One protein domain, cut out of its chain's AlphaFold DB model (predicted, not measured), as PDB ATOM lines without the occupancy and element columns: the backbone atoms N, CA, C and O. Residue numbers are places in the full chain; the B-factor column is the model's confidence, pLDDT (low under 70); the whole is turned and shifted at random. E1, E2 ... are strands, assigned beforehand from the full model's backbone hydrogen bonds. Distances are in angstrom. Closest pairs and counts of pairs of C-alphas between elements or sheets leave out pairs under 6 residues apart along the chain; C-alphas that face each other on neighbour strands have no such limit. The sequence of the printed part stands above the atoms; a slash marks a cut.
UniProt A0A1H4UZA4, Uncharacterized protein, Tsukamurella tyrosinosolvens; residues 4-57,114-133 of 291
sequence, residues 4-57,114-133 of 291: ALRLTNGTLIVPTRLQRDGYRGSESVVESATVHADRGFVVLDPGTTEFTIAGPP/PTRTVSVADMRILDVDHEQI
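This is residues 4 to 57 and 114 to 133 of the 291 residues of an uncharacterized protein of Tsukamurella tyrosinosolvens (UniProt A0A1H4UZA4). A strongly twisted wall of five short strands, E3, E4, E2, E1 and E7, makes one part of an elongated body, and a separate ribbon of two strands, E5 and E6, reaches toward one end of it. The long loop of residues 16 to 34 runs out toward that same end and folds back, with residues 28 to 29 paired antiparallel with residues 53 to 54 of E5. The printed part has 74 residues, with no named helix and seven named strands, E1 to E7 in order along it; the five-strand sheet runs E3, E4, E2, E1, E7 and is mixed, while E5 and E6 are antiparallel. The class is all strand, though under half of the residues, 31 of 74, are in named elements. The whole is only just compact, close to loose, with a radius of gyration of the C-alphas of 13.1 A and spans of 41 by 22 by 22 A.

E1, residues 4 to 7, forms a hairpin with E2, residues 12 to 15; N 5 and O 13 are 2.9 A apart, within hydrogen-bond range. E3, residues 35 to 38, and E4, residues 41 to 44, form another hairpin, with N 43 and O 36 at 2.8 A. E4 and E2 are antiparallel neighbours at 160 degrees, with N 14 and O 42 at 2.8 A. E7, residues 124 to 128, is the parallel neighbour of E1 at 29 degrees, with N 6 and O 126 at 2.8 A. E3 and E7 are the edge strands. In the other sheet, E5, residues 50 to 54, is the antiparallel neighbour of E6, residues 115 to 119, with N 53 and O 116 at 2.8 A. The closest C-alphas of E3 and E5, those of Val 35 and Phe 51, are 6.8 A apart. E4 and E5 are apart, but only just, at 8.3 A.

E1 begins at C-alpha 4, (271.435, 493.449, 382.752), and is 9.9 A long, as are E2 and E4; E3 is 10.2 A long. E5, 13.5 A long, begins at C-alpha 50, (272.349, 485.928, 392.625). E6 is 13.3 A long. E7, 12.7 A long, ends at C-alpha 128, (275.289, 491.844, 373.583).

The two C-alphas farthest apart, those of Pro 57 and Gln 132, are 41.4 A apart. Residues 58 to 113 are not printed, and C-alphas 57 and 114 are 7.1 A apart across this cut. Of the links that are printed whole, E2 to E3 is long, with 19 residues, and the others are tight. The mean pLDDT of the printed part is 84.3, with residues 19 to 25 and 131 to 133 under 70.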
ATOM      1  N   ALA A   4     270.058 493.924 382.703       89.75
ATOM      2  CA  ALA A   4     271.435 493.449 382.752       89.75
ATOM      3  C   ALA A   4     271.936 493.131 381.339       89.75
ATOM      4  O   ALA A   4     271.157 492.718 380.478       89.75
ATOM      5  N   LEU A   5     273.235 493.294 381.107       90.62
ATOM      6  CA  LEU A   5     273.885 492.900 379.859       90.62
ATOM      7  C   LEU A   5     274.564 491.549 380.035       90.62
ATOM      8  O   LEU A   5     275.308 491.372 380.993       90.62
ATOM      9  N   ARG A   6     274.352 490.614 379.109       91.62
ATOM     10  CA  ARG A   6     275.124 489.374 379.018       91.62
ATOM     11  C   ARG A   6     276.085 489.474 377.848       91.62
ATOM     12  O   ARG A   6     275.661 489.632 376.707       91.62
ATOM     13  N   LEU A   7     277.370 489.377 378.154       89.31
ATOM     14  CA  LEU A   7     278.427 489.287 377.161       89.31
ATOM     15  C   LEU A   7     278.466 487.868 376.569       89.31
ATOM     16  O   LEU A   7     278.022 486.899 377.190       89.31
ATOM     17  N   THR A   8     279.056 487.726 375.388       87.81
ATOM     18  CA  THR A   8     279.222 486.444 374.667       87.81
ATOM     19  C   THR A   8     279.965 485.371 375.461       87.81
ATOM     20  O   THR A   8     279.689 484.184 375.300       87.81
ATOM     21  N   ASN A   9     280.879 485.768 376.348       87.44
ATOM     22  CA  ASN A   9     281.601 484.866 377.248       87.44
ATOM     23  C   ASN A   9     280.735 484.360 378.426       87.44
ATOM     24  O   ASN A   9     281.216 483.581 379.246       87.44
ATOM     25  N   GLY A  10     279.473 484.796 378.517       87.00
ATOM     26  CA  GLY A  10     278.520 484.435 379.565       87.00
ATOM     27  C   GLY A  10     278.565 485.333 380.804       87.00
ATOM     28  O   GLY A  10     277.735 485.148 381.694       87.00
ATOM     29  N   THR A  11     279.490 486.296 380.869       91.38
ATOM     30  CA  THR A  11     279.570 487.279 381.956       91.38
ATOM     31  C   THR A  11     278.355 488.199 381.923       91.38
ATOM     32  O   THR A  11     277.967 488.698 380.864       91.38
ATOM     33  N   LEU A  12     277.767 488.457 383.090       92.31
ATOM     34  CA  LEU A  12     276.659 489.395 383.249       92.31
ATOM     35  C   LEU A  12     277.141 490.696 383.887       92.31
ATOM     36  O   LEU A  12     277.880 490.684 384.867       92.31
ATOM     37  N   ILE A  13     276.676 491.820 383.357       90.50
ATOM     38  CA  ILE A  13     276.917 493.159 383.882       90.50
ATOM     39  C   ILE A  13     275.574 493.729 384.308       90.50
ATOM     40  O   ILE A  13     274.691 493.989 383.488       90.50
ATOM     41  N   VAL A  14     275.420 493.903 385.612       90.38
ATOM     42  CA  VAL A  14     274.190 494.360 386.244       90.38
ATOM     43  C   VAL A  14     274.381 495.800 386.715       90.38
ATOM     44  O   VAL A  14     275.175 496.035 387.626       90.38
ATOM     45  N   PRO A  15     273.648 496.778 386.160       86.75
ATOM     46  CA  PRO A  15     273.606 498.127 386.704       86.75
ATOM     47  C   PRO A  15     273.105 498.105 388.148       86.75
ATOM     48  O   PRO A  15     272.021 497.588 388.436       86.75
ATOM     49  N   THR A  16     273.853 498.713 389.062       81.12
ATOM     50  CA  THR A  16     273.458 498.810 390.470       81.12
ATOM     51  C   THR A  16     273.310 500.258 390.886       81.12
ATOM     52  O   THR A  16     274.277 501.017 390.952       81.12
ATOM     53  N   ARG A  17     272.081 500.637 391.243       74.88
ATOM     54  CA  ARG A  17     271.804 501.898 391.933       74.88
ATOM     55  C   ARG A  17     271.970 501.680 393.432       74.88
ATOM     56  O   ARG A  17     271.003 501.374 394.118       74.88
ATOM     57  N   LEU A  18     273.207 501.789 393.903       73.69
ATOM     58  CA  LEU A  18     273.519 501.735 395.329       73.69
ATOM     59  C   LEU A  18     273.130 503.062 395.979       73.69
ATOM     60  O   LEU A  18     273.522 504.132 395.497       73.69
ATOM     61  N   GLN A  19     272.365 503.003 397.066       66.56
ATOM     62  CA  GLN A  19     272.021 504.207 397.812       66.56
ATOM     63  C   GLN A  19     273.284 504.770 398.486       66.56
ATOM     64  O   GLN A  19     273.941 504.103 399.290       66.56
ATOM     65  N   ARG A  20     273.659 506.002 398.120       61.91
ATOM     66  CA  ARG A  20     274.721 506.768 398.787       61.91
ATOM     67  C   ARG A  20     274.083 507.730 399.780       61.91
ATOM     68  O   ARG A  20     273.674 508.816 399.377       61.91
ATOM     69  N   ASP A  21     274.075 507.372 401.059       52.53
ATOM     70  CA  ASP A  21     273.734 508.328 402.109       52.53
ATOM     71  C   ASP A  21     274.992 509.073 402.565       52.53
ATOM     72  O   ASP A  21     275.988 508.506 403.019       52.53
ATOM     73  N   GLY A  22     274.954 510.388 402.363       50.59
ATOM     74  CA  GLY A  22     276.110 511.273 402.293       50.59
ATOM     75  C   GLY A  22     276.907 511.509 403.574       50.59
ATOM     76  O   GLY A  22     277.650 512.482 403.581       50.59
ATOM     77  N   TYR A  23     276.810 510.696 404.634       45.94
ATOM     78  CA  TYR A  23     277.691 510.911 405.795       45.94
ATOM     79  C   TYR A  23     278.050 509.707 406.682       45.94
ATOM     80  O   TYR A  23     278.923 509.871 407.528       45.94
ATOM     81  N   ARG A  24     277.467 508.509 406.521       50.88
ATOM     82  CA  ARG A  24     277.876 507.265 407.221       50.88
ATOM     83  C   ARG A  24     277.011 506.108 406.715       50.88
ATOM     84  O   ARG A  24     275.857 506.008 407.105       50.88
ATOM     85  N   GLY A  25     277.580 505.241 405.881       59.09
ATOM     86  CA  GLY A  25     276.917 504.022 405.413       59.09
ATOM     87  C   GLY A  25     276.315 504.170 404.017       59.09
ATOM     88  O   GLY A  25     275.234 504.715 403.838       59.09
ATOM     89  N   SER A  26     277.041 503.676 403.021       75.25
ATOM     90  CA  SER A  26     276.505 503.424 401.684       75.25
ATOM     91  C   SER A  26     276.223 501.938 401.530       75.25
ATOM     92  O   SER A  26     276.942 501.119 402.106       75.25
ATOM     93  N   GLU A  27     275.236 501.597 400.705       84.88
ATOM     94  CA  GLU A  27     275.104 500.219 400.242       84.88
ATOM     95  C   GLU A  27     276.384 499.789 399.507       84.88
ATOM     96  O   GLU A  27     277.001 500.576 398.781       84.88
ATOM     97  N   SER A  28     276.789 498.538 399.699       87.19
ATOM     98  CA  SER A  28     277.943 497.938 399.029       87.19
ATOM     99  C   SER A  28     277.611 496.524 398.584       87.19
ATOM    100  O   SER A  28     276.795 495.840 399.195       87.19
ATOM    101  N   VAL A  29     278.212 496.088 397.488       89.69
ATOM    102  CA  VAL A  29     278.034 494.724 396.988       89.69
ATOM    103  C   VAL A  29     278.999 493.816 397.742       89.69
ATOM    104  O   VAL A  29     280.161 494.168 397.937       89.69
ATOM    105  N   VAL A  30     278.511 492.659 398.185       89.94
ATOM    106  CA  VAL A  30     279.342 491.635 398.822       89.94
ATOM    107  C   VAL A  30     280.062 490.862 397.723       89.94
ATOM    108  O   VAL A  30     279.459 490.029 397.046       89.94
ATOM    109  N   GLU A  31     281.340 491.172 397.525       90.62
ATOM    110  CA  GLU A  31     282.176 490.498 396.532       90.62
ATOM    111  C   GLU A  31     282.450 489.039 396.912       90.62
ATOM    112  O   GLU A  31     282.550 488.676 398.089       90.62
ATOM    113  N   SER A  32     282.584 488.191 395.898       92.88
ATOM    114  CA  SER A  32     282.891 486.770 396.040       92.88
ATOM    115  C   SER A  32     283.802 486.312 394.897       92.88
ATOM    116  O   SER A  32     284.265 487.120 394.094       92.88
ATOM    117  N   ALA A  33     284.071 485.007 394.806       91.75
ATOM    118  CA  ALA A  33     284.860 484.453 393.707       91.75
ATOM    119  C   ALA A  33     284.212 484.643 392.323       91.75
ATOM    120  O   ALA A  33     284.920 484.531 391.335       91.75
ATOM    121  N   THR A  34     282.898 484.889 392.269       92.88
ATOM    122  CA  THR A  34     282.119 484.993 391.024       92.88
ATOM    123  C   THR A  34     281.308 486.291 390.929       92.88
ATOM    124  O   THR A  34     280.510 486.461 390.007       92.88
ATOM    125  N   VAL A  35     281.470 487.193 391.905       94.38
ATOM    126  CA  VAL A  35     280.752 488.469 392.020       94.38
ATOM    127  C   VAL A  35     281.772 489.567 392.281       94.38
ATOM    128  O   VAL A  35     282.408 489.585 393.336       94.38
ATOM    129  N   HIS A  36     281.880 490.512 391.353       91.69
ATOM    130  CA  HIS A  36     282.818 491.627 391.431       91.69
ATOM    131  C   HIS A  36     282.077 492.952 391.323       91.69
ATOM    132  O   HIS A  36     281.221 493.129 390.453       91.69
ATOM    133  N   ALA A  37     282.386 493.892 392.209       87.31
ATOM    134  CA  ALA A  37     281.744 495.191 392.236       87.31
ATOM    135  C   ALA A  37     282.653 496.239 391.595       87.31
ATOM    136  O   ALA A  37     283.832 496.348 391.917       87.31
ATOM    137  N   ASP A  38     282.088 497.071 390.729       79.69
ATOM    138  CA  ASP A  38     282.770 498.257 390.221       79.69
ATOM    139  C   ASP A  38     281.800 499.448 390.242       79.69
ATOM    140  O   ASP A  38     280.620 499.330 390.586       79.69
ATOM    141  N   ARG A  39     282.298 500.656 389.987       73.31
ATOM    142  CA  ARG A  39     281.576 501.917 390.186       73.31
ATOM    143  C   ARG A  39     280.251 501.952 389.416       73.31
ATOM    144  O   ARG A  39     280.198 502.381 388.268       73.31
ATOM    145  N   GLY A  40     279.166 501.609 390.111       76.50
ATOM    146  CA  GLY A  40     277.793 501.681 389.603       76.50
ATOM    147  C   GLY A  40     277.272 500.399 388.950       76.50
ATOM    148  O   GLY A  40     276.136 500.406 388.480       76.50
ATOM    149  N   PHE A  41     278.037 499.305 388.944       86.06
ATOM    150  CA  PHE A  41     277.611 498.028 388.368       86.06
ATOM    151  C   PHE A  41     278.279 496.824 389.044       86.06
ATOM    152  O   PHE A  41     279.294 496.945 389.727       86.06
ATOM    153  N   VAL A  42     277.697 495.647 388.838       90.44
ATOM    154  CA  VAL A  42     278.201 494.361 389.325       90.44
ATOM    155  C   VAL A  42     278.483 493.459 388.141       90.44
ATOM    156  O   VAL A  42     277.651 493.329 387.243       90.44
ATOM    157  N   VAL A  43     279.653 492.841 388.154       92.19
ATOM    158  CA  VAL A  43     280.074 491.830 387.194       92.19
ATOM    159  C   VAL A  43     279.867 490.463 387.833       92.19
ATOM    160  O   VAL A  43     280.355 490.205 388.933       92.19
ATOM    161  N   LEU A  44     279.118 489.604 387.152       94.19
ATOM    162  CA  LEU A  44     278.835 488.243 387.581       94.19
ATOM    163  C   LEU A  44     279.455 487.263 386.587       94.19
ATOM    164  O   LEU A  44     279.202 487.348 385.379       94.19
ATOM    165  N   ASP A  45     280.225 486.311 387.099       94.44
ATOM    166  CA  ASP A  45     280.807 485.253 386.281       94.44
ATOM    167  C   ASP A  45     279.731 484.303 385.731       94.44
ATOM    168  O   ASP A  45     278.653 484.165 386.334       94.44
ATOM    169  N   PRO A  46     280.013 483.608 384.609       92.94
ATOM    170  CA  PRO A  46     279.070 482.685 383.992       92.94
ATOM    171  C   PRO A  46     278.509 481.665 384.990       92.94
ATOM    172  O   PRO A  46     279.249 480.954 385.667       92.94
ATOM    173  N   GLY A  47     277.180 481.571 385.056       89.44
ATOM    174  CA  GLY A  47     276.475 480.648 385.952       89.44
ATOM    175  C   GLY A  47     276.104 481.225 387.321       89.44
ATOM    176  O   GLY A  47     275.373 480.571 388.062       89.44
ATOM    177  N   THR A  48     276.525 482.448 387.650       93.81
ATOM    178  CA  THR A  48     276.089 483.137 388.873       93.81
ATOM    179  C   THR A  48     274.637 483.601 388.741       93.81
ATOM    180  O   THR A  48     274.280 484.296 387.790       93.81
ATOM    181  N   THR A  49     273.787 483.230 389.701       92.50
ATOM    182  CA  THR A  49     272.334 483.491 389.657       92.50
ATOM    183  C   THR A  49     271.863 484.568 390.627       92.50
ATOM    184  O   THR A  49     270.731 485.038 390.512       92.50
ATOM    185  N   GLU A  50     272.693 484.954 391.592       93.94
ATOM    186  CA  GLU A  50     272.349 485.928 392.625       93.94
ATOM    187  C   GLU A  50     273.591 486.619 393.188       93.94
ATOM    188  O   GLU A  50     274.706 486.105 393.089       93.94
ATOM    189  N   PHE A  51     273.389 487.787 393.790       93.88
ATOM    190  CA  PHE A  51     274.409 488.493 394.558       93.88
ATOM    191  C   PHE A  51     273.782 489.253 395.725       93.88
ATOM    192  O   PHE A  51     272.580 489.530 395.738       93.88
ATOM    193  N   THR A  52     274.604 489.616 396.706       93.50
ATOM    194  CA  THR A  52     274.144 490.259 397.939       93.50
ATOM    195  C   THR A  52     274.595 491.711 397.995       93.50
ATOM    196  O   THR A  52     275.747 492.031 397.707       93.50
ATOM    197  N   ILE A  53     273.688 492.592 398.412       91.31
ATOM    198  CA  ILE A  53     273.981 493.983 398.750       91.31
ATOM    199  C   ILE A  53     273.913 494.117 400.271       91.31
ATOM    200  O   ILE A  53     272.898 493.795 400.889       91.31
ATOM    201  N   ALA A  54     275.000 494.587 400.871       89.00
ATOM    202  CA  ALA A  54     275.076 494.974 402.268       89.00
ATOM    203  C   ALA A  54     274.648 496.438 402.426       89.00
ATOM    204  O   ALA A  54     275.150 497.320 401.726       89.00
ATOM    205  N   GLY A  55     273.716 496.682 403.342       85.94
ATOM    206  CA  GLY A  55     273.276 498.011 403.744       85.94
ATOM    207  C   GLY A  55     274.261 498.704 404.696       85.94
ATOM    208  O   GLY A  55     275.342 498.182 404.979       85.94
ATOM    209  N   PRO A  56     273.905 499.895 405.199       84.06
ATOM    210  CA  PRO A  56     274.704 500.588 406.202       84.06
ATOM    211  C   PRO A  56     274.727 499.800 407.526       84.06
ATOM    212  O   PRO A  56     273.715 499.208 407.890       84.06
ATOM    213  N   PRO A  57     275.845 499.787 408.275       83.56
ATOM    214  CA  PRO A  57     275.899 499.121 409.573       83.56
ATOM    215  C   PRO A  57     274.993 499.833 410.586       83.56
ATOM    216  O   PRO A  57     275.138 501.032 410.837       83.56
ATOM    217  N   PRO A 114     272.504 494.890 407.774       88.00
ATOM    218  CA  PRO A 114     271.407 494.300 407.026       88.00
ATOM    219  C   PRO A 114     271.880 493.963 405.611       88.00
ATOM    220  O   PRO A 114     272.684 494.679 405.013       88.00
ATOM    221  N   THR A 115     271.389 492.856 405.067       90.81
ATOM    222  CA  THR A 115     271.725 492.410 403.712       90.81
ATOM    223  C   THR A 115     270.455 492.129 402.925       90.81
ATOM    224  O   THR A 115     269.433 491.738 403.490       90.81
ATOM    225  N   ARG A 116     270.516 492.339 401.610       91.06
ATOM    226  CA  ARG A 116     269.466 491.951 400.667       91.06
ATOM    227  C   ARG A 116     270.066 491.173 399.507       91.06
ATOM    228  O   ARG A 116     271.090 491.576 398.958       91.06
ATOM    229  N   THR A 117     269.411 490.085 399.126       92.44
ATOM    230  CA  THR A 117     269.802 489.270 397.972       92.44
ATOM    231  C   THR A 117     269.071 489.757 396.730       92.44
ATOM    232  O   THR A 117     267.878 490.057 396.774       92.44
ATOM    233  N   VAL A 118     269.793 489.845 395.621       91.06
ATOM    234  CA  VAL A 118     269.275 490.227 394.311       91.06
ATOM    235  C   VAL A 118     269.410 489.027 393.379       91.06
ATOM    236  O   VAL A 118     270.517 488.532 393.174       91.06
ATOM    237  N   SER A 119     268.293 488.570 392.806       92.81
ATOM    238  CA  SER A 119     268.287 487.466 391.844       92.81
ATOM    239  C   SER A 119     268.401 487.971 390.408       92.81
ATOM    240  O   SER A 119     267.731 488.925 390.009       92.81
ATOM    241  N   VAL A 120     269.211 487.287 389.601       90.56
ATOM    242  CA  VAL A 120     269.314 487.515 388.152       90.56
ATOM    243  C   VAL A 120     268.002 487.163 387.441       90.56
ATOM    244  O   VAL A 120     267.681 487.763 386.418       90.56
ATOM    245  N   ALA A 121     267.205 486.238 387.988       89.88
ATOM    246  CA  ALA A 121     265.923 485.834 387.404       89.88
ATOM    247  C   ALA A 121     264.882 486.969 387.375       89.88
ATOM    248  O   ALA A 121     263.989 486.960 386.529       89.88
ATOM    249  N   ASP A 122     265.024 487.964 388.254       89.12
ATOM    250  CA  ASP A 122     264.140 489.132 388.322       89.12
ATOM    251  C   ASP A 122     264.522 490.229 387.305       89.12
ATOM    252  O   ASP A 122     263.877 491.281 387.223       89.12
ATOM    253  N   MET A 123     265.592 490.012 386.531       89.12
ATOM    254  CA  MET A 123     266.153 490.987 385.599       89.12
ATOM    255  C   MET A 123     265.812 490.658 384.152       89.12
ATOM    256  O   MET A 123     265.687 489.502 383.750       89.12
ATOM    257  N   ARG A 124     265.729 491.702 383.327       90.44
ATOM    258  CA  ARG A 124     265.711 491.534 381.875       90.44
ATOM    259  C   ARG A 124     267.154 491.454 381.400       90.44
ATOM    260  O   ARG A 124     267.909 492.396 381.613       90.44
ATOM    261  N   ILE A 125     267.523 490.358 380.753       90.12
ATOM    262  CA  ILE A 125     268.872 490.170 380.216       90.12
ATOM    263  C   ILE A 125     268.867 490.544 378.735       90.12
ATOM    264  O   ILE A 125     268.034 490.049 377.975       90.12
ATOM    265  N   LEU A 126     269.785 491.421 378.340       88.88
ATOM    266  CA  LEU A 126     270.097 491.698 376.945       88.88
ATOM    267  C   LEU A 126     271.409 491.026 376.573       88.88
ATOM    268  O   LEU A 126     272.445 491.297 377.176       88.88
ATOM    269  N   ASP A 127     271.348 490.171 375.564       88.19
ATOM    270  CA  ASP A 127     272.531 489.590 374.950       88.19
ATOM    271  C   ASP A 127     273.211 490.629 374.069       88.19
ATOM    272  O   ASP A 127     272.583 491.190 373.170       88.19
ATOM    273  N   VAL A 128     274.487 490.887 374.341       84.75
ATOM    274  CA  VAL A 128     275.289 491.844 373.583       84.75
ATOM    275  C   VAL A 128     276.591 491.207 373.130       84.75
ATOM    276  O   VAL A 128     277.222 490.429 373.852       84.75
ATOM    277  N   ASP A 129     276.997 491.554 371.916       80.81
ATOM    278  CA  ASP A 129     278.260 491.092 371.371       80.81
ATOM    279  C   ASP A 129     279.398 492.024 371.789       80.81
ATOM    280  O   ASP A 129     279.444 493.193 371.412       80.81
ATOM    281  N   HIS A 130     280.338 491.492 372.567       70.44
ATOM    282  CA  HIS A 130     281.533 492.218 372.984       70.44
ATOM    283  C   HIS A 130     282.433 492.649 371.811       70.44
ATOM    284  O   HIS A 130     283.206 493.591 371.963       70.44
ATOM    285  N   GLU A 131     282.324 492.005 370.641       69.81
ATOM    286  CA  GLU A 131     283.091 492.378 369.444       69.81
ATOM    287  C   GLU A 131     282.559 493.666 368.799       69.81
ATOM    288  O   GLU A 131     283.249 494.286 367.994       69.81
ATOM    289  N   GLN A 132     281.356 494.106 369.185       69.81
ATOM    290  CA  GLN A 132     280.696 495.311 368.675       69.81
ATOM    291  C   GLN A 132     280.888 496.530 369.588       69.81
ATOM    292  O   GLN A 132     280.233 497.556 369.401       69.81
ATOM    293  N   ILE A 133     281.768 496.445 370.594       67.62
ATOM    294  CA  ILE A 133     282.088 497.594 371.447       67.62
ATOM    295  C   ILE A 133     282.787 498.649 370.587       67.62
ATOM    296  O   ILE A 133     283.962 498.517 370.239       67.62
TER     297      ILE A 133